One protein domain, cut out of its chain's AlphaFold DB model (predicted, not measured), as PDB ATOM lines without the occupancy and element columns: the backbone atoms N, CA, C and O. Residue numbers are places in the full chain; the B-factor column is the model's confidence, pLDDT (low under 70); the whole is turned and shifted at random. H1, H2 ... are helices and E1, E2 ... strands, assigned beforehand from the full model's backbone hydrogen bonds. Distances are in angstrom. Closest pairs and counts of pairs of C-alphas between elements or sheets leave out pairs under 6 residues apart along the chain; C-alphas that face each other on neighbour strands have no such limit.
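Overview. This is residues 10 to 151 of the 155 residues of an uncharacterized protein of candidate division WOR-3 bacterium (UniProt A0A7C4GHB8). A strongly twisted sheet of six strands has two helices packed on one face: long H1 covers E3, E4, E5 and E6, and H3 covers E1 and E2. Little H2 only grazes the sheet. The 142 printed residues include, in chain order, E1 E2 H1 E3 H2 E4 E5 E6 H3; the sheet, E1 E2 E6 E5 E4 E3, is antiparallel. The class is mixed, helices and strands; the whole is compact, radius of gyration of the C-alphas 14.1 A, spanning 39 by 34 by 25 A.

Along the chain. The strands are E1, residues 19 to 22, from C-alpha 19 at (94.726, 26.459, 93.991); E2, 29 to 34; E6, 122 to 128, 18.5 A long; E5, 109 to 115, 17.6 A; E4, 97 to 101; and E3, 74 to 76. H1, residues 44 to 65, is 29.8 A long, H2 is 78 to 81, and H3, 137 to 151, 21.0 A, ends at C-alpha 151 (83.432, 18.068, 83.439).

Arrangement. E4, E5 and E6 form a meander, each strand the antiparallel neighbour of the one before. Within hydrogen-bond range are N 113 and O 124 of hairpin E5 and E6, 2.9 A; N 99 and O 110 of hairpin E4 and E5, 2.8 A; N 100 and O 75 of E4 and E3, 2.8 A; N 33 and O 123 of E2 and E6, 2.8 A; and N 30 and O 21 of hairpin E1 and E2, 2.9 A. H1 and H3 are on the same face. The closest C-alphas of H1 and E5, Met 51 and Ile 112, are 6.7 A apart. H3 lies over E2, along the strands at 6 degrees on the local plane, height over the sheet 9.7 A. H1 and H3 are close but not clearly touching, about perpendicular at 74 degrees; their closest C-alphas, Phe 61 and Tyr 141, are 7.2 A apart. Every O i to N i+4 pair in H1 and H3 is within hydrogen-bond range; H2 is too short for such a pair, and its one O i to N i+3 pair is not within range.

Size, cuts and confidence. The printed part has no cut. The two farthest C-alphas, Gly 37 and Ser 105, are 39.2 A apart. The link H2 to E4 is long, 15 residues. Mean pLDDT of the printed part is 77.7; 37 residues are under 70, among them 81 to 95.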
ATOM      1  N   ARG A  10      91.559  12.488  87.166       91.38
ATOM      2  CA  ARG A  10      90.289  12.589  87.904       91.38
ATOM      3  C   ARG A  10      90.192  11.599  89.057       91.38
ATOM      4  O   ARG A  10      89.472  11.871  90.017       91.38
ATOM      5  N   GLU A  11      90.903  10.480  88.986       91.00
ATOM      6  CA  GLU A  11      90.945   9.489  90.064       91.00
ATOM      7  C   GLU A  11      91.828   9.966  91.224       91.00
ATOM      8  O   GLU A  11      91.533   9.671  92.380       91.00
ATOM      9  N   PHE A  12      92.850  10.772  90.927       91.06
ATOM     10  CA  PHE A  12      93.905  11.121  91.878       91.06
ATOM     11  C   PHE A  12      93.804  12.541  92.427       91.06
ATOM     12  O   PHE A  12      94.217  12.753  93.559       91.06
ATOM     13  N   LEU A  13      93.267  13.508  91.675       93.19
ATOM     14  CA  LEU A  13      93.247  14.920  92.069       93.19
ATOM     15  C   LEU A  13      91.883  15.363  92.613       93.19
ATOM     16  O   LEU A  13      90.821  14.928  92.148       93.19
ATOM     17  N   ASP A  14      91.920  16.254  93.603       92.94
ATOM     18  CA  ASP A  14      90.749  16.889  94.207       92.94
ATOM     19  C   ASP A  14      90.495  18.287  93.602       92.94
ATOM     20  O   ASP A  14      91.199  19.240  93.947       92.94
ATOM     21  N   PRO A  15      89.492  18.447  92.716       93.00
ATOM     22  CA  PRO A  15      89.238  19.707  92.019       93.00
ATOM     23  C   PRO A  15      88.691  20.829  92.907       93.00
ATOM     24  O   PRO A  15      88.628  21.968  92.449       93.00
ATOM     25  N   ASP A  16      88.239  20.541  94.130       92.81
ATOM     26  CA  ASP A  16      87.769  21.570  95.069       92.81
ATOM     27  C   ASP A  16      88.919  22.172  95.882       92.81
ATOM     28  O   ASP A  16      88.751  23.187  96.557       92.81
ATOM     29  N   ARG A  17      90.097  21.547  95.809       91.00
ATOM     30  CA  ARG A  17      91.286  21.944  96.561       91.00
ATOM     31  C   ARG A  17      92.449  22.359  95.668       91.00
ATOM     32  O   ARG A  17      93.510  22.650  96.201       91.00
ATOM     33  N   VAL A  18      92.281  22.384  94.346       92.00
ATOM     34  CA  VAL A  18      93.280  22.959  93.434       92.00
ATOM     35  C   VAL A  18      93.339  24.469  93.653       92.00
ATOM     36  O   VAL A  18      92.307  25.136  93.611       92.00
ATOM     37  N   PHE A  19      94.535  25.013  93.869       89.25
ATOM     38  CA  PHE A  19      94.726  26.459  93.991       89.25
ATOM     39  C   PHE A  19      96.126  26.888  93.550       89.25
ATOM     40  O   PHE A  19      97.092  26.138  93.669       89.25
ATOM     41  N   TYR A  20      96.229  28.119  93.057       86.69
ATOM     42  CA  TYR A  20      97.490  28.801  92.794       86.69
ATOM     43  C   TYR A  20      97.792  29.746  93.959       86.69
ATOM     44  O   TYR A  20      96.924  30.521  94.367       86.69
ATOM     45  N   GLY A  21      98.987  29.658  94.541       82.06
ATOM     46  CA  GLY A  21      99.313  30.403  95.753       82.06
ATOM     47  C   GLY A  21     100.787  30.350  96.130       82.06
ATOM     48  O   GLY A  21     101.635  29.944  95.336       82.06
ATOM     49  N   GLU A  22     101.095  30.813  97.341       77.56
ATOM     50  CA  GLU A  22     102.447  30.744  97.893       77.56
ATOM     51  C   GLU A  22     102.872  29.286  98.097       77.56
ATOM     52  O   GLU A  22     102.214  28.526  98.812       77.56
ATOM     53  N   GLY A  23     104.004  28.914  97.497       68.44
ATOM     54  CA  GLY A  23     104.652  27.644  97.771       68.44
ATOM     55  C   GLY A  23     105.228  27.582  99.184       68.44
ATOM     56  O   GLY A  23     105.342  28.576  99.900       68.44
ATOM     57  N   ARG A  24     105.607  26.375  99.609       65.25
ATOM     58  CA  ARG A  24     106.152  26.134 100.949       65.25
ATOM     59  C   ARG A  24     107.683  26.241 100.942       65.25
ATOM     60  O   ARG A  24     108.363  25.443 100.306       65.25
ATOM     61  N   GLY A  25     108.240  27.175 101.718       61.34
ATOM     62  CA  GLY A  25     109.693  27.323 101.901       61.34
ATOM     63  C   GLY A  25     110.344  28.259 100.876       61.34
ATOM     64  O   GLY A  25     109.883  29.378 100.691       61.34
ATOM     65  N   GLU A  26     111.438  27.829 100.232       53.53
ATOM     66  CA  GLU A  26     112.158  28.620  99.206       53.53
ATOM     67  C   GLU A  26     111.459  28.638  97.836       53.53
ATOM     68  O   GLU A  26     111.897  29.308  96.897       53.53
ATOM     69  N   THR A  27     110.375  27.881  97.688       58.34
ATOM     70  CA  THR A  27     109.554  27.915  96.484       58.34
ATOM     71  C   THR A  27     108.720  29.183  96.494       58.34
ATOM     72  O   THR A  27     107.990  29.417  97.453       58.34
ATOM     73  N   GLY A  28     108.814  29.984  95.433       69.00
ATOM     74  CA  GLY A  28     107.895  31.098  95.205       69.00
ATOM     75  C   GLY A  28     106.458  30.615  94.979       69.00
ATOM     76  O   GLY A  28     106.008  29.621  95.540       69.00
ATOM     77  N   VAL A  29     105.714  31.300  94.122       77.19
ATOM     78  CA  VAL A  29     104.347  30.890  93.776       77.19
ATOM     79  C   VAL A  29     104.314  29.540  93.047       77.19
ATOM     80  O   VAL A  29     105.120  29.285  92.146       77.19
ATOM     81  N   CYS A  30     103.378  28.669  93.423       84.06
ATOM     82  CA  CYS A  30     103.151  27.392  92.759       84.06
ATOM     83  C   CYS A  30     101.659  27.062  92.638       84.06
ATOM     84  O   CYS A  30     100.791  27.636  93.295       84.06
ATOM     85  N   LEU A  31     101.364  26.142  91.726       89.81
ATOM     86  CA  LEU A  31     100.054  25.525  91.607       89.81
ATOM     87  C   LEU A  31     100.040  24.242  92.436       89.81
ATOM     88  O   LEU A  31     100.832  23.331  92.193       89.81
ATOM     89  N   HIS A  32      99.114  24.174  93.381       90.56
ATOM     90  CA  HIS A  32      98.921  23.046  94.274       90.56
ATOM     91  C   HIS A  32      97.813  22.144  93.744       90.56
ATOM     92  O   HIS A  32      96.700  22.601  93.465       90.56
ATOM     93  N   LEU A  33      98.110  20.850  93.632       93.19
ATOM     94  CA  LEU A  33      97.203  19.815  93.146       93.19
ATOM     95  C   LEU A  33      97.012  18.741  94.229       93.19
ATOM     96  O   LEU A  33      97.680  17.698  94.193       93.19
ATOM     97  N   PRO A  34      96.127  18.965  95.219       91.69
ATOM     98  CA  PRO A  34      95.900  17.999  96.285       91.69
ATOM     99  C   PRO A  34      95.388  16.664  95.764       91.69
ATOM    100  O   PRO A  34      94.475  16.598  94.936       91.69
ATOM    101  N   MET A  35      95.977  15.593  96.286       90.75
ATOM    102  CA  MET A  35      95.620  14.226  95.947       90.75
ATOM    103  C   MET A  35      94.508  13.711  96.866       90.75
ATOM    104  O   MET A  35      94.480  14.006  98.067       90.75
ATOM    105  N   LYS A  36      93.613  12.886  96.317       90.88
ATOM    106  CA  LYS A  36      92.534  12.193  97.035       90.88
ATOM    107  C   LYS A  36      92.693  10.683  96.917       90.88
ATOM    108  O   LYS A  36      93.186  10.186  95.912       90.88
ATOM    109  N   GLY A  37      92.271   9.952  97.950       84.25
ATOM    110  CA  GLY A  37      92.270   8.480  97.944       84.25
ATOM    111  C   GLY A  37      93.650   7.822  97.812       84.25
ATOM    112  O   GLY A  37      93.733   6.602  97.728       84.25
ATOM    113  N   TYR A  38      94.721   8.613  97.814       81.56
ATOM    114  CA  TYR A  38      96.090   8.196  97.574       81.56
ATOM    115  C   TYR A  38      97.025   9.008  98.468       81.56
ATOM    116  O   TYR A  38      96.800  10.204  98.655       81.56
ATOM    117  N   VAL A  39      98.056   8.371  99.023       81.94
ATOM    118  CA  VAL A  39      99.060   9.038  99.861       81.94
ATOM    119  C   VAL A  39     100.350   9.203  99.066       81.94
ATOM    120  O   VAL A  39     100.977   8.211  98.700       81.94
ATOM    121  N   ALA A  40     100.781  10.443  98.870       76.81
ATOM    122  CA  ALA A  40     102.046  10.810  98.255       76.81
ATOM    123  C   ALA A  40     103.218  10.024  98.870       76.81
ATOM    124  O   ALA A  40     103.423   9.997 100.099       76.81
ATOM    125  N   GLY A  41     103.990   9.361  98.011       74.81
ATOM    126  CA  GLY A  41     105.180   8.606  98.386       74.81
ATOM    127  C   GLY A  41     104.916   7.195  98.870       74.81
ATOM    128  O   GLY A  41     105.850   6.513  99.291       74.81
ATOM    129  N   SER A  42     103.652   6.771  98.902       76.88
ATOM    130  CA  SER A  42     103.296   5.410  99.305       76.88
ATOM    131  C   SER A  42     103.602   4.383  98.215       76.88
ATOM    132  O   SER A  42     103.820   3.215  98.536       76.88
ATOM    133  N   ALA A  43     103.669   4.808  96.947       82.75
ATOM    134  CA  ALA A  43     103.957   3.945  95.810       82.75
ATOM    135  C   ALA A  43     104.740   4.719  94.728       82.75
ATOM    136  O   ALA A  43     104.128   5.239  93.796       82.75
ATOM    137  N   PRO A  44     106.090   4.725  94.778       79.19
ATOM    138  CA  PRO A  44     106.927   5.589  93.936       79.19
ATOM    139  C   PRO A  44     106.679   5.485  92.424       79.19
ATOM    140  O   PRO A  44     106.741   6.479  91.707       79.19
ATOM    141  N   GLY A  45     106.379   4.284  91.919       80.00
ATOM    142  CA  GLY A  45     106.050   4.101  90.503       80.00
ATOM    143  C   GLY A  45     104.717   4.746  90.116       80.00
ATOM    144  O   GLY A  45     104.591   5.304  89.027       80.00
ATOM    145  N   GLU A  46     103.727   4.701  91.007       84.62
ATOM    146  CA  GLU A  46     102.430   5.344  90.797       84.62
ATOM    147  C   GLU A  46     102.534   6.860  90.961       84.62
ATOM    148  O   GLU A  46     102.080   7.568  90.067       84.62
ATOM    149  N   ASP A  47     103.226   7.338  92.002       83.06
ATOM    150  CA  ASP A  47     103.560   8.754  92.200       83.06
ATOM    151  C   ASP A  47     104.142   9.352  90.909       83.06
ATOM    152  O   ASP A  47     103.608  10.313  90.348       83.06
ATOM    153  N   TYR A  48     105.187   8.712  90.374       82.25
ATOM    154  CA  TYR A  48     105.840   9.127  89.137       82.25
ATOM    155  C   TYR A  48     104.884   9.117  87.935       82.25
ATOM    156  O   TYR A  48     104.870  10.052  87.135       82.25
ATOM    157  N   THR A  49     104.042   8.089  87.811       85.62
ATOM    158  CA  THR A  49     103.081   7.976  86.702       85.62
ATOM    159  C   THR A  49     102.020   9.083  86.755       85.62
ATOM    160  O   THR A  49     101.663   9.658  85.720       85.62
ATOM    161  N   VAL A  50     101.520   9.427  87.946       88.75
ATOM    162  CA  VAL A  50     100.565  10.532  88.116       88.75
ATOM    163  C   VAL A  50     101.246  11.870  87.828       88.75
ATOM    164  O   VAL A  50     100.695  12.672  87.076       88.75
ATOM    165  N   MET A  51     102.472  12.089  88.313       88.06
ATOM    166  CA  MET A  51     103.255  13.287  87.986       88.06
ATOM    167  C   MET A  51     103.489  13.431  86.472       88.06
ATOM    168  O   MET A  51     103.296  14.516  85.922       88.06
ATOM    169  N   MET A  52     103.821  12.343  85.769       87.31
ATOM    170  CA  MET A  52     103.942  12.327  84.303       87.31
ATOM    171  C   MET A  52     102.620  12.645  83.604       87.31
ATOM    172  O   MET A  52     102.602  13.301  82.565       87.31
ATOM    173  N   SER A  53     101.498  12.216  84.179       90.75
ATOM    174  CA  SER A  53     100.168  12.517  83.645       90.75
ATOM    175  C   SER A  53      99.835  14.004  83.792       90.75
ATOM    176  O   SER A  53      99.330  14.604  82.843       90.75
ATOM    177  N   VAL A  54     100.199  14.623  84.922       92.00
ATOM    178  CA  VAL A  54     100.112  16.083  85.114       92.00
ATOM    179  C   VAL A  54     101.001  16.807  84.102       92.00
ATOM    180  O   VAL A  54     100.551  17.771  83.489       92.00
ATOM    181  N   ALA A  55     102.226  16.323  83.876       89.62
ATOM    182  CA  ALA A  55     103.157  16.915  82.917       89.62
ATOM    183  C   ALA A  55     102.613  16.896  81.487       89.62
ATOM    184  O   ALA A  55     102.601  17.923  80.813       89.62
ATOM    185  N   ASN A  56     102.107  15.745  81.044       88.81
ATOM    186  CA  ASN A  56     101.516  15.603  79.717       88.81
ATOM    187  C   ASN A  56     100.277  16.491  79.549       88.81
ATOM    188  O   ASN A  56     100.118  17.119  78.507       88.81
ATOM    189  N   HIS A  57      99.421  16.576  80.572       91.69
ATOM    190  CA  HIS A  57      98.231  17.428  80.541       91.69
ATOM    191  C   HIS A  57      98.589  18.923  80.490       91.69
ATOM    192  O   HIS A  57      97.973  19.687  79.750       91.69
ATOM    193  N   LEU A  58      99.624  19.335  81.226       89.56
ATOM    194  CA  LEU A  58     100.147  20.698  81.191       89.56
ATOM    195  C   LEU A  58     100.756  21.037  79.823       89.56
ATOM    196  O   LEU A  58     100.468  22.097  79.280       89.56
ATOM    197  N   ILE A  59     101.541  20.136  79.226       88.19
ATOM    198  CA  ILE A  59     102.093  20.332  77.877       88.19
ATOM    199  C   ILE A  59     100.972  20.419  76.826       88.19
ATOM    200  O   ILE A  59     101.021  21.302  75.971       88.19
ATOM    201  N   ASP A  60      99.945  19.561  76.901       87.94
ATOM    202  CA  ASP A  60      98.774  19.638  76.009       87.94
ATOM    203  C   ASP A  60      98.073  20.996  76.131       87.94
ATOM    204  O   ASP A  60      97.777  21.648  75.124       87.94
ATOM    205  N   PHE A  61      97.888  21.471  77.367       88.75
ATOM    206  CA  PHE A  61      97.348  22.798  77.612       88.75
ATOM    207  C   PHE A  61      98.198  23.886  76.949       88.75
ATOM    208  O   PHE A  61      97.671  24.676  76.166       88.75
ATOM    209  N   LEU A  62      99.505  23.892  77.211       85.75
ATOM    210  CA  LEU A  62     100.436  24.902  76.712       85.75
ATOM    211  C   LEU A  62     100.499  24.949  75.177       85.75
ATOM    212  O   LEU A  62     100.548  26.035  74.604       85.75
ATOM    213  N   LEU A  63     100.472  23.792  74.507       83.38
ATOM    214  CA  LEU A  63     100.601  23.698  73.048       83.38
ATOM    215  C   LEU A  63      99.273  23.889  72.300       83.38
ATOM    216  O   LEU A  63      99.253  24.451  71.197       83.38
ATOM    217  N   TYR A  64      98.158  23.414  72.864       83.81
ATOM    218  CA  TYR A  64      96.916  23.243  72.103       83.81
ATOM    219  C   TYR A  64      95.694  23.935  72.700       83.81
ATOM    220  O   TYR A  64      94.815  24.333  71.935       83.81
ATOM    221  N   ARG A  65      95.607  24.082  74.026       84.06
ATOM    222  CA  ARG A  65      94.379  24.561  74.698       84.06
ATOM    223  C   ARG A  65      94.464  26.003  75.171       84.06
ATOM    224  O   ARG A  65      93.438  26.660  75.319       84.06
ATOM    225  N   ARG A  66      95.675  26.504  75.396       83.62
ATOM    226  CA  ARG A  66      95.910  27.871  75.836       83.62
ATOM    227  C   ARG A  66      95.575  28.868  74.726       83.62
ATOM    228  O   ARG A  66      95.967  28.685  73.575       83.62
ATOM    229  N   LEU A  67      94.869  29.942  75.083       76.31
ATOM    230  CA  LEU A  67      94.440  30.978  74.136       76.31
ATOM    231  C   LEU A  67      95.635  31.741  73.539       76.31
ATOM    232  O   LEU A  67      95.738  31.885  72.321       76.31
ATOM    233  N   ASN A  68      96.552  32.190  74.401       72.19
ATOM    234  CA  ASN A  68      97.775  32.884  74.012       72.19
ATOM    235  C   ASN A  68      98.919  31.872  73.920       72.19
ATOM    236  O   ASN A  68      99.483  31.467  74.936       72.19
ATOM    237  N   ARG A  69      99.230  31.448  72.695       70.19
ATOM    238  CA  ARG A  69     100.372  30.579  72.397       70.19
ATOM    239  C   ARG A  69     101.495  31.444  71.857       70.19
ATOM    240  O   ARG A  69     101.296  32.133  70.853       70.19
ATOM    241  N   GLY A  70     102.633  31.448  72.532       67.44
ATOM    242  CA  GLY A  70     103.839  32.044  71.992       67.44
ATOM    243  C   GLY A  70     104.547  31.068  71.044       67.44
ATOM    244  O   GLY A  70     103.979  30.055  70.623       67.44
ATOM    245  N   PRO A  71     105.790  31.381  70.651       70.19
ATOM    246  CA  PRO A  71     106.587  30.538  69.770       70.19
ATOM    247  C   PRO A  71     107.185  29.320  70.494       70.19
ATOM    248  O   PRO A  71     108.075  28.687  69.935       70.19
ATOM    249  N   GLU A  72     106.781  29.017  71.728       75.88
ATOM    250  CA  GLU A  72     107.456  28.046  72.589       75.88
ATOM    251  C   GLU A  72     107.304  26.598  72.092       75.88
ATOM    252  O   GLU A  72     106.249  26.178  71.610       75.88
ATOM    253  N   ALA A  73     108.360  25.802  72.260       81.00
ATOM    254  CA  ALA A  73     108.362  24.362  72.014       81.00
ATOM    255  C   ALA A  73     108.498  23.603  73.338       81.00
ATOM    256  O   ALA A  73     109.575  23.117  73.696       81.00
ATOM    257  N   TRP A  74     107.379  23.512  74.055       82.94
ATOM    258  CA  TRP A  74     107.282  22.847  75.351       82.94
ATOM    259  C   TRP A  74     107.548  21.342  75.263       82.94
ATOM    260  O   TRP A  74     106.905  20.629  74.492       82.94
ATOM    261  N   ASP A  75     108.468  20.849  76.089       82.25
ATOM    262  CA  ASP A  75     108.694  19.419  76.304       82.25
ATOM    263  C   ASP A  75     109.325  19.176  77.683       82.25
ATOM    264  O   ASP A  75     109.734  20.113  78.366       82.25
ATOM    265  N   TYR A  76     109.441  17.918  78.095       80.69
ATOM    266  CA  TYR A  76     110.199  17.554  79.294       80.69
ATOM    267  C   TYR A  76     111.711  17.480  79.017       80.69
ATOM    268  O   TYR A  76     112.160  17.155  77.914       80.69
ATOM    269  N   ASP A  77     112.511  17.719  80.054       79.00
ATOM    270  CA  ASP A  77     113.913  17.300  80.091       79.00
ATOM    271  C   ASP A  77     113.959  15.766  80.169       79.00
ATOM    272  O   ASP A  77     113.505  15.175  81.149       79.00
ATOM    273  N   ALA A  78     114.448  15.111  79.114       74.50
ATOM    274  CA  ALA A  78     114.401  13.655  78.993       74.50
ATOM    275  C   ALA A  78     115.288  12.935  80.016       74.50
ATOM    276  O   ALA A  78     114.899  11.876  80.502       74.50
ATOM    277  N   GLU A  79     116.453  13.492  80.349       72.69
ATOM    278  CA  GLU A  79     117.350  12.884  81.335       72.69
ATOM    279  C   GLU A  79     116.708  12.969  82.712       72.69
ATOM    280  O   GLU A  79     116.564  11.957  83.399       72.69
ATOM    281  N   LYS A  80     116.209  14.159  83.058       72.25
ATOM    282  CA  LYS A  80     115.541  14.391  84.334       72.25
ATOM    283  C   LYS A  80     114.282  13.554  84.448       72.25
ATOM    284  O   LYS A  80     114.165  12.821  85.416       72.25
ATOM    285  N   ALA A  81     113.399  13.569  83.452       64.50
ATOM    286  CA  ALA A  81     112.149  12.817  83.491       64.50
ATOM    287  C   ALA A  81     112.360  11.318  83.758       64.50
ATOM    288  O   ALA A  81     111.506  10.704  84.372       64.50
ATOM    289  N   THR A  82     113.489  10.721  83.360       61.44
ATOM    290  CA  THR A  82     113.772   9.302  83.648       61.44
ATOM    291  C   THR A  82     114.266   9.014  85.072       61.44
ATOM    292  O   THR A  82     114.347   7.848  85.462       61.44
ATOM    293  N   GLU A  83     114.585  10.042  85.860       63.56
ATOM    294  CA  GLU A  83     115.006   9.893  87.250       63.56
ATOM    295  C   GLU A  83     113.803   9.511  88.128       63.56
ATOM    296  O   GLU A  83     112.772  10.183  88.155       63.56
ATOM    297  N   VAL A  84     113.930   8.416  88.885       59.56
ATOM    298  CA  VAL A  84     112.932   8.055  89.899       59.56
ATOM    299  C   VAL A  84     113.053   9.045  91.050       59.56
ATOM    300  O   VAL A  84     114.042   9.047  91.783       59.56
ATOM    301  N   TYR A  85     112.039   9.888  91.211       61.56
ATOM    302  CA  TYR A  85     112.035  10.912  92.244       61.56
ATOM    303  C   TYR A  85     111.589  10.352  93.592       61.56
ATOM    304  O   TYR A  85     110.578   9.659  93.700       61.56
ATOM    305  N   ALA A  86     112.340  10.687  94.639       54.22
ATOM    306  CA  ALA A  86     111.874  10.536  96.009       54.22
ATOM    307  C   ALA A  86     110.893  11.669  96.357       54.22
ATOM    308  O   ALA A  86     110.936  12.750  95.767       54.22
ATOM    309  N   VAL A  87     110.027  11.421  97.340       57.25
ATOM    310  CA  VAL A  87     109.149  12.436  97.938       57.25
ATOM    311  C   VAL A  87     109.976  13.642  98.391       57.25
ATOM    312  O   VAL A  87     110.945  13.469  99.136       57.25
ATOM    313  N   CYS A  88     109.581  14.857  98.005       55.88
ATOM    314  CA  CYS A  88     110.212  16.065  98.526       55.88
ATOM    315  C   CYS A  88     109.753  16.291  99.972       55.88
ATOM    316  O   CYS A  88     108.611  16.678 100.213       55.88
ATOM    317  N   GLY A  89     110.640  16.015 100.928       48.47
ATOM    318  CA  GLY A  89     110.537  16.524 102.300       48.47
ATOM    319  C   GLY A  89     111.434  17.742 102.526       48.47
ATOM    320  O   GLY A  89     110.987  18.715 103.115       48.47
ATOM    321  N   ASP A  90     112.665  17.711 101.988       44.22
ATOM    322  CA  ASP A  90     113.705  18.698 102.331       44.22
ATOM    323  C   ASP A  90     114.505  19.255 101.134       44.22
ATOM    324  O   ASP A  90     115.323  20.153 101.318       44.22
ATOM    325  N   ASN A  91     114.324  18.748  99.903       51.25
ATOM    326  CA  ASN A  91     115.126  19.206  98.757       51.25
ATOM    327  C   ASN A  91     114.328  19.320  97.452       51.25
ATOM    328  O   ASN A  91     114.488  18.546  96.510       51.25
ATOM    329  N   ILE A  92     113.476  20.347  97.392       52.91
ATOM    330  CA  ILE A  92     112.632  20.678  96.230       52.91
ATOM    331  C   ILE A  92     113.482  20.968  94.974       52.91
ATOM    332  O   ILE A  92     113.013  20.850  93.846       52.91
ATOM    333  N   SER A  93     114.767  21.299  95.140       52.50
ATOM    334  CA  SER A  93     115.654  21.660  94.032       52.50
ATOM    335  C   SER A  93     116.109  20.480  93.157       52.50
ATOM    336  O   SER A  93     116.517  20.718  92.017       52.50
ATOM    337  N   THR A  94     116.010  19.233  93.642       52.16
ATOM    338  CA  THR A  94     116.611  18.046  92.996       52.16
ATOM    339  C   THR A  94     115.625  16.986  92.501       52.16
ATOM    340  O   THR A  94     116.052  16.051  91.830       52.16
ATOM    341  N   SER A  95     114.332  17.106  92.806       64.88
ATOM    342  CA  SER A  95     113.328  16.081  92.485       64.88
ATOM    343  C   SER A  95     112.089  16.661  91.805       64.88
ATOM    344  O   SER A  95     111.561  17.691  92.220       64.88
ATOM    345  N   GLY A  96     111.623  15.995  90.749       77.12
ATOM    346  CA  GLY A  96     110.449  16.372  89.969       77.12
ATOM    347  C   GLY A  96     110.717  16.511  88.471       77.12
ATOM    348  O   GLY A  96     111.826  16.831  88.056       77.12
ATOM    349  N   ILE A  97     109.676  16.302  87.668       82.81
ATOM    350  CA  ILE A  97     109.720  16.397  86.208       82.81
ATOM    351  C   ILE A  97     109.909  17.860  85.821       82.81
ATOM    352  O   ILE A  97     109.128  18.724  86.220       82.81
ATOM    353  N   ILE A  98     110.933  18.128  85.017       83.50
ATOM    354  CA  ILE A  98     111.222  19.466  84.506       83.50
ATOM    355  C   ILE A  98     110.627  19.590  83.109       83.50
ATOM    356  O   ILE A  98     110.946  18.796  82.226       83.50
ATOM    357  N   ILE A  99     109.793  20.606  82.915       84.12
ATOM    358  CA  ILE A  99     109.295  21.044  81.614       84.12
ATOM    359  C   ILE A  99     110.096  22.280  81.208       84.12
ATOM    360  O   ILE A  99     110.293  23.200  82.006       84.12
ATOM    361  N   LEU A 100     110.563  22.266  79.967       81.62
ATOM    362  CA  LEU A 100     111.379  23.295  79.348       81.62
ATOM    363  C   LEU A 100     110.773  23.737  78.019       81.62
ATOM    364  O   LEU A 100     110.014  23.006  77.382       81.62
ATOM    365  N   ASP A 101     111.160  24.926  77.585       80.19
ATOM    366  CA  ASP A 101     110.984  25.362  76.208       80.19
ATOM    367  C   ASP A 101     112.271  25.086  75.420       80.19
ATOM    368  O   ASP A 101     113.329  25.650  75.712       80.19
ATOM    369  N   LYS A 102     112.191  24.226  74.400       78.00
ATOM    370  CA  LYS A 102     113.339  23.857  73.558       78.00
ATOM    371  C   LYS A 102     113.883  25.002  72.710       78.00
ATOM    372  O   LYS A 102     115.015  24.905  72.239       78.00
ATOM    373  N   HIS A 103     113.112  26.062  72.486       74.81
ATOM    374  CA  HIS A 103     113.558  27.194  71.679       74.81
ATOM    375  C   HIS A 103     114.456  28.176  72.442       74.81
ATOM    376  O   HIS A 103     115.146  28.974  71.806       74.81
ATOM    377  N   TYR A 104     114.517  28.101  73.778       66.25
ATOM    378  CA  TYR A 104     115.297  29.034  74.592       66.25
ATOM    379  C   TYR A 104     116.190  28.304  75.594       66.25
ATOM    380  O   TYR A 104     115.724  27.612  76.494       66.25
ATOM    381  N   SER A 105     117.498  28.566  75.527       58.91
ATOM    382  CA  SER A 105     118.518  27.997  76.425       58.91
ATOM    383  C   SER A 105     118.413  28.449  77.898       58.91
ATOM    384  O   SER A 105     119.203  28.015  78.736       58.91
ATOM    385  N   GLY A 106     117.405  29.259  78.238       58.44
ATOM    386  CA  GLY A 106     117.028  29.654  79.601       58.44
ATOM    387  C   GLY A 106     115.519  29.868  79.798       58.44
ATOM    388  O   GLY A 106     115.144  30.554  80.741       58.44
ATOM    389  N   GLY A 107     114.672  29.334  78.904       55.12
ATOM    390  CA  GLY A 107     113.207  29.490  78.937       55.12
ATOM    391  C   GLY A 107     112.533  28.806  80.132       55.12
ATOM    392  O   GLY A 107     113.210  28.167  80.939       55.12
ATOM    393  N   ALA A 108     111.206  28.956  80.264       55.66
ATOM    394  CA  ALA A 108     110.474  28.606  81.488       55.66
ATOM    395  C   ALA A 108     110.784  27.199  81.983       55.66
ATOM    396  O   ALA A 108     110.598  26.222  81.261       55.66
ATOM    397  N   LYS A 109     111.208  27.113  83.244       74.12
ATOM    398  CA  LYS A 109     111.491  25.855  83.931       74.12
ATOM    399  C   LYS A 109     110.368  25.580  84.914       74.12
ATOM    400  O   LYS A 109     110.469  25.883  86.104       74.12
ATOM    401  N   LEU A 110     109.279  25.057  84.364       83.00
ATOM    402  CA  LEU A 110     108.195  24.464  85.131       83.00
ATOM    403  C   LEU A 110     108.721  23.174  85.767       83.00
ATOM    404  O   LEU A 110     109.331  22.348  85.092       83.00
ATOM    405  N   GLN A 111     108.506  22.998  87.063       83.75
ATOM    406  CA  GLN A 111     108.912  21.803  87.793       83.75
ATOM    407  C   GLN A 111     107.693  21.187  88.462       83.75
ATOM    408  O   GLN A 111     107.029  21.837  89.264       83.75
ATOM    409  N   ILE A 112     107.416  19.929  88.142       87.31
ATOM    410  CA  ILE A 112     106.330  19.149  88.731       87.31
ATOM    411  C   ILE A 112     106.947  18.205  89.744       87.31
ATOM    412  O   ILE A 112     107.737  17.341  89.376       87.31
ATOM    413  N   PHE A 113     106.592  18.343  91.011       84.75
ATOM    414  CA  PHE A 113     107.148  17.529  92.084       84.75
ATOM    415  C   PHE A 113     106.058  17.074  93.046       84.75
ATOM    416  O   PHE A 113     104.947  17.599  93.059       84.75
ATOM    417  N   LEU A 114     106.388  16.061  93.835       82.94
ATOM    418  CA  LEU A 114     105.511  15.529  94.862       82.94
ATOM    419  C   LEU A 114     105.845  16.197  96.197       82.94
ATOM    420  O   LEU A 114     106.974  16.052  96.674       82.94
ATOM    421  N   ASP A 115     104.887  16.904  96.793       78.19
ATOM    422  CA  ASP A 115     105.062  17.592  98.074       78.19
ATOM    423  C   ASP A 115     104.367  16.822  99.206       78.19
ATOM    424  O   ASP A 115     103.161  16.554  99.165       78.19
ATOM    425  N   LYS A 116     105.152  16.469 100.234       71.56
ATOM    426  CA  LYS A 116     104.665  15.842 101.474       71.56
ATOM    427  C   LYS A 116     104.937  16.679 102.723       71.56
ATOM    428  O   LYS A 116     104.701  16.244 103.856       71.56
ATOM    429  N   THR A 117     105.466  17.881 102.549       65.00
ATOM    430  CA  THR A 117     105.954  18.706 103.648       65.00
ATOM    431  C   THR A 117     104.795  19.074 104.582       65.00
ATOM    432  O   THR A 117     103.741  19.544 104.151       65.00
ATOM    433  N   PHE A 118     104.963  18.833 105.887       60.00
ATOM    434  CA  PHE A 118     103.957  19.101 106.932       60.00
ATOM    435  C   PHE A 118     102.570  18.469 106.689       60.00
ATOM    436  O   PHE A 118     101.549  19.048 107.060       60.00
ATOM    437  N   GLY A 119     102.515  17.284 106.070       62.03
ATOM    438  CA  GLY A 119     101.250  16.586 105.809       62.03
ATOM    439  C   GLY A 119     100.492  17.099 104.584       62.03
ATOM    440  O   GLY A 119      99.334  16.724 104.391       62.03
ATOM    441  N   ALA A 120     101.134  17.926 103.748       68.88
ATOM    442  CA  ALA A 120     100.695  18.111 102.372       68.88
ATOM    443  C   ALA A 120     100.652  16.740 101.674       68.88
ATOM    444  O   ALA A 120     101.436  15.842 101.976       68.88
ATOM    445  N   ASN A 121      99.660  16.533 100.820       84.06
ATOM    446  CA  ASN A 121      99.461  15.283 100.098       84.06
ATOM    447  C   ASN A 121      99.104  15.657  98.670       84.06
ATOM    448  O   ASN A 121      97.937  15.597  98.285       84.06
ATOM    449  N   GLU A 122     100.079  16.198  97.950       87.25
ATOM    450  CA  GLU A 122      99.817  16.924  96.716       87.25
ATOM    451  C   GLU A 122     100.943  16.792  95.700       87.25
ATOM    452  O   GLU A 122     102.096  16.505  96.024       87.25
ATOM    453  N   ILE A 123     100.578  17.037  94.447       89.06
ATOM    454  CA  ILE A 123     101.532  17.363  93.395       89.06
ATOM    455  C   ILE A 123     101.589  18.885  93.316       89.06
ATOM    456  O   ILE A 123     100.553  19.546  93.298       89.06
ATOM    457  N   ALA A 124     102.786  19.447  93.250       88.06
ATOM    458  CA  ALA A 124     102.991  20.875  93.089       88.06
ATOM    459  C   ALA A 124     103.659  21.160  91.742       88.06
ATOM    460  O   ALA A 124     104.567  20.444  91.312       88.06
ATOM    461  N   VAL A 125     103.200  22.217  91.075       89.00
ATOM    462  CA  VAL A 125     103.791  22.731  89.839       89.00
ATOM    463  C   VAL A 125     104.399  24.094  90.138       89.00
ATOM    464  O   VAL A 125     103.691  25.085  90.321       89.00
ATOM    465  N   LEU A 126     105.724  24.133  90.221       82.38
ATOM    466  CA  LEU A 126     106.493  25.344  90.473       82.38
ATOM    467  C   LEU A 126     106.940  25.982  89.168       82.38
ATOM    468  O   LEU A 126     107.464  25.319  88.274       82.38
ATOM    469  N   TRP A 127     106.833  27.302  89.121       76.56
ATOM    470  CA  TRP A 127     107.425  28.119  88.077       76.56
ATOM    471  C   TRP A 127     108.762  28.698  88.548       76.56
ATOM    472  O   TRP A 127     108.797  29.567  89.422       76.56
ATOM    473  N   LYS A 128     109.894  28.248  87.989       68.69
ATOM    474  CA  LYS A 128     111.200  28.833  88.341       68.69
ATOM    475  C   LYS A 128     111.373  30.203  87.685       68.69
ATOM    476  O   LYS A 128     111.729  30.266  86.515       68.69
ATOM    477  N   SER A 129     111.068  31.249  88.462       52.53
ATOM    478  CA  SER A 129     111.604  32.632  88.587       52.53
ATOM    479  C   SER A 129     112.321  33.365  87.427       52.53
ATOM    480  O   SER A 129     112.784  34.483  87.631       52.53
ATOM    481  N   GLN A 130     112.393  32.828  86.211       51.31
ATOM    482  CA  GLN A 130     113.102  33.418  85.070       51.31
ATOM    483  C   GLN A 130     112.191  33.792  83.893       51.31
ATOM    484  O   GLN A 130     112.713  34.134  82.834       51.31
ATOM    485  N   LEU A 131     110.858  33.817  84.056       51.25
ATOM    486  CA  LEU A 131     110.027  34.562  83.104       51.25
ATOM    487  C   LEU A 131     109.745  35.972  83.572       51.25
ATOM    488  O   LEU A 131     108.898  36.226  84.419       51.25
ATOM    489  N   VAL A 132     110.403  36.891  82.886       46.75
ATOM    490  CA  VAL A 132     109.846  38.199  82.593       46.75
ATOM    491  C   VAL A 132     108.740  37.968  81.550       46.75
ATOM    492  O   VAL A 132     109.057  37.858  80.370       46.75
ATOM    493  N   GLY A 133     107.468  37.831  81.952       56.97
ATOM    494  CA  GLY A 133     106.371  38.076  80.998       56.97
ATOM    495  C   GLY A 133     105.065  37.281  81.076       56.97
ATOM    496  O   GLY A 133     104.160  37.648  80.334       56.97
ATOM    497  N   ASP A 134     104.912  36.249  81.914       72.12
ATOM    498  CA  ASP A 134     103.665  35.458  81.926       72.12
ATOM    499  C   ASP A 134     103.225  35.016  83.326       72.12
ATOM    500  O   ASP A 134     103.354  33.861  83.734       72.12
ATOM    501  N   GLU A 135     102.736  35.987  84.092       71.81
ATOM    502  CA  GLU A 135     102.328  35.810  85.489       71.81
ATOM    503  C   GLU A 135     100.994  35.058  85.640       71.81
ATOM    504  O   GLU A 135     100.685  34.578  86.732       71.81
ATOM    505  N   THR A 136     100.204  34.933  84.565       78.25
ATOM    506  CA  THR A 136      98.881  34.288  84.611       78.25
ATOM    507  C   THR A 136      98.911  32.820  84.217       78.25
ATOM    508  O   THR A 136      97.946  32.122  84.503       78.25
ATOM    509  N   LEU A 137      99.993  32.310  83.613       82.44
ATOM    510  CA  LEU A 137     100.023  30.956  83.047       82.44
ATOM    511  C   LEU A 137      99.564  29.870  84.027       82.44
ATOM    512  O   LEU A 137      98.734  29.033  83.670       82.44
ATOM    513  N   LEU A 138     100.092  29.868  85.254       86.06
ATOM    514  CA  LEU A 138      99.718  28.859  86.248       86.06
ATOM    515  C   LEU A 138      98.260  28.992  86.695       86.06
ATOM    516  O   LEU A 138      97.623  27.971  86.948       86.06
ATOM    517  N   GLN A 139      97.722  30.213  86.744       87.50
ATOM    518  CA  GLN A 139      96.309  30.447  87.034       87.50
ATOM    519  C   GLN A 139      95.418  29.982  85.873       87.50
ATOM    520  O   GLN A 139      94.461  29.249  86.107       87.50
ATOM    521  N   ASP A 140      95.770  30.315  84.625       88.81
ATOM    522  CA  ASP A 140      95.044  29.870  83.427       88.81
ATOM    523  C   ASP A 140      94.978  28.335  83.372       88.81
ATOM    524  O   ASP A 140      93.944  27.740  83.056       88.81
ATOM    525  N   TYR A 141      96.096  27.681  83.704       90.56
ATOM    526  CA  TYR A 141      96.154  26.230  83.771       90.56
ATOM    527  C   TYR A 141      95.334  25.666  84.935       90.56
ATOM    528  O   TYR A 141      94.679  24.639  84.760       90.56
ATOM    529  N   ALA A 142      95.340  26.314  86.104       92.06
ATOM    530  CA  ALA A 142      94.522  25.900  87.241       92.06
ATOM    531  C   ALA A 142      93.033  25.881  86.865       92.06
ATOM    532  O   ALA A 142      92.361  24.870  87.073       92.06
ATOM    533  N   ASP A 143      92.545  26.948  86.235       91.44
ATOM    534  CA  ASP A 143      91.147  27.071  85.819       91.44
ATOM    535  C   ASP A 143      90.778  26.008  84.770       91.44
ATOM    536  O   ASP A 143      89.747  25.333  84.885       91.44
ATOM    537  N   TYR A 144      91.657  25.792  83.784       92.06
ATOM    538  CA  TYR A 144      91.501  24.735  82.782       92.06
ATOM    539  C   TYR A 144      91.468  23.336  83.416       92.06
ATOM    540  O   TYR A 144      90.585  22.530  83.111       92.06
ATOM    541  N   LEU A 145      92.398  23.045  84.328       93.25
ATOM    542  CA  LEU A 145      92.487  21.756  85.008       93.25
ATOM    543  C   LEU A 145      91.255  21.501  85.879       93.25
ATOM    544  O   LEU A 145      90.695  20.411  85.824       93.25
ATOM    545  N   VAL A 146      90.792  22.491  86.646       93.88
ATOM    546  CA  VAL A 146      89.569  22.369  87.456       93.88
ATOM    547  C   VAL A 146      88.366  22.060  86.566       93.88
ATOM    548  O   VAL A 146      87.572  21.174  86.894       93.88
ATOM    549  N   HIS A 147      88.244  22.736  85.419       91.75
ATOM    550  CA  HIS A 147      87.188  22.445  84.453       91.75
ATOM    551  C   HIS A 147      87.278  21.007  83.923       91.75
ATOM    552  O   HIS A 147      86.284  20.279  83.969       91.75
ATOM    553  N   PHE A 148      88.468  20.574  83.493       92.31
ATOM    554  CA  PHE A 148      88.726  19.211  83.021       92.31
ATOM    555  C   PHE A 148      88.388  18.154  84.083       92.31
ATOM    556  O   PHE A 148      87.725  17.157  83.789       92.31
ATOM    557  N   LEU A 149      88.805  18.376  85.332       92.19
ATOM    558  CA  LEU A 149      88.598  17.427  86.423       92.19
ATOM    559  C   LEU A 149      87.115  17.258  86.778       92.19
ATOM    560  O   LEU A 149      86.703  16.164  87.162       92.19
ATOM    561  N   ARG A 150      86.315  18.324  86.648       92.06
ATOM    562  CA  ARG A 150      84.876  18.310  86.962       92.06
ATOM    563  C   ARG A 150      84.020  17.802  85.809       92.06
ATOM    564  O   ARG A 150      83.079  17.048  86.039       92.06
ATOM    565  N   ASN A 151      84.334  18.216  84.583       86.00
ATOM    566  CA  ASN A 151      83.432  18.068  83.439       86.00
ATOM    567  C   ASN A 151      83.964  17.113  82.358       86.00
ATOM    568  O   ASN A 151      83.239  16.787  81.420       86.00
TER     569      ASN A 151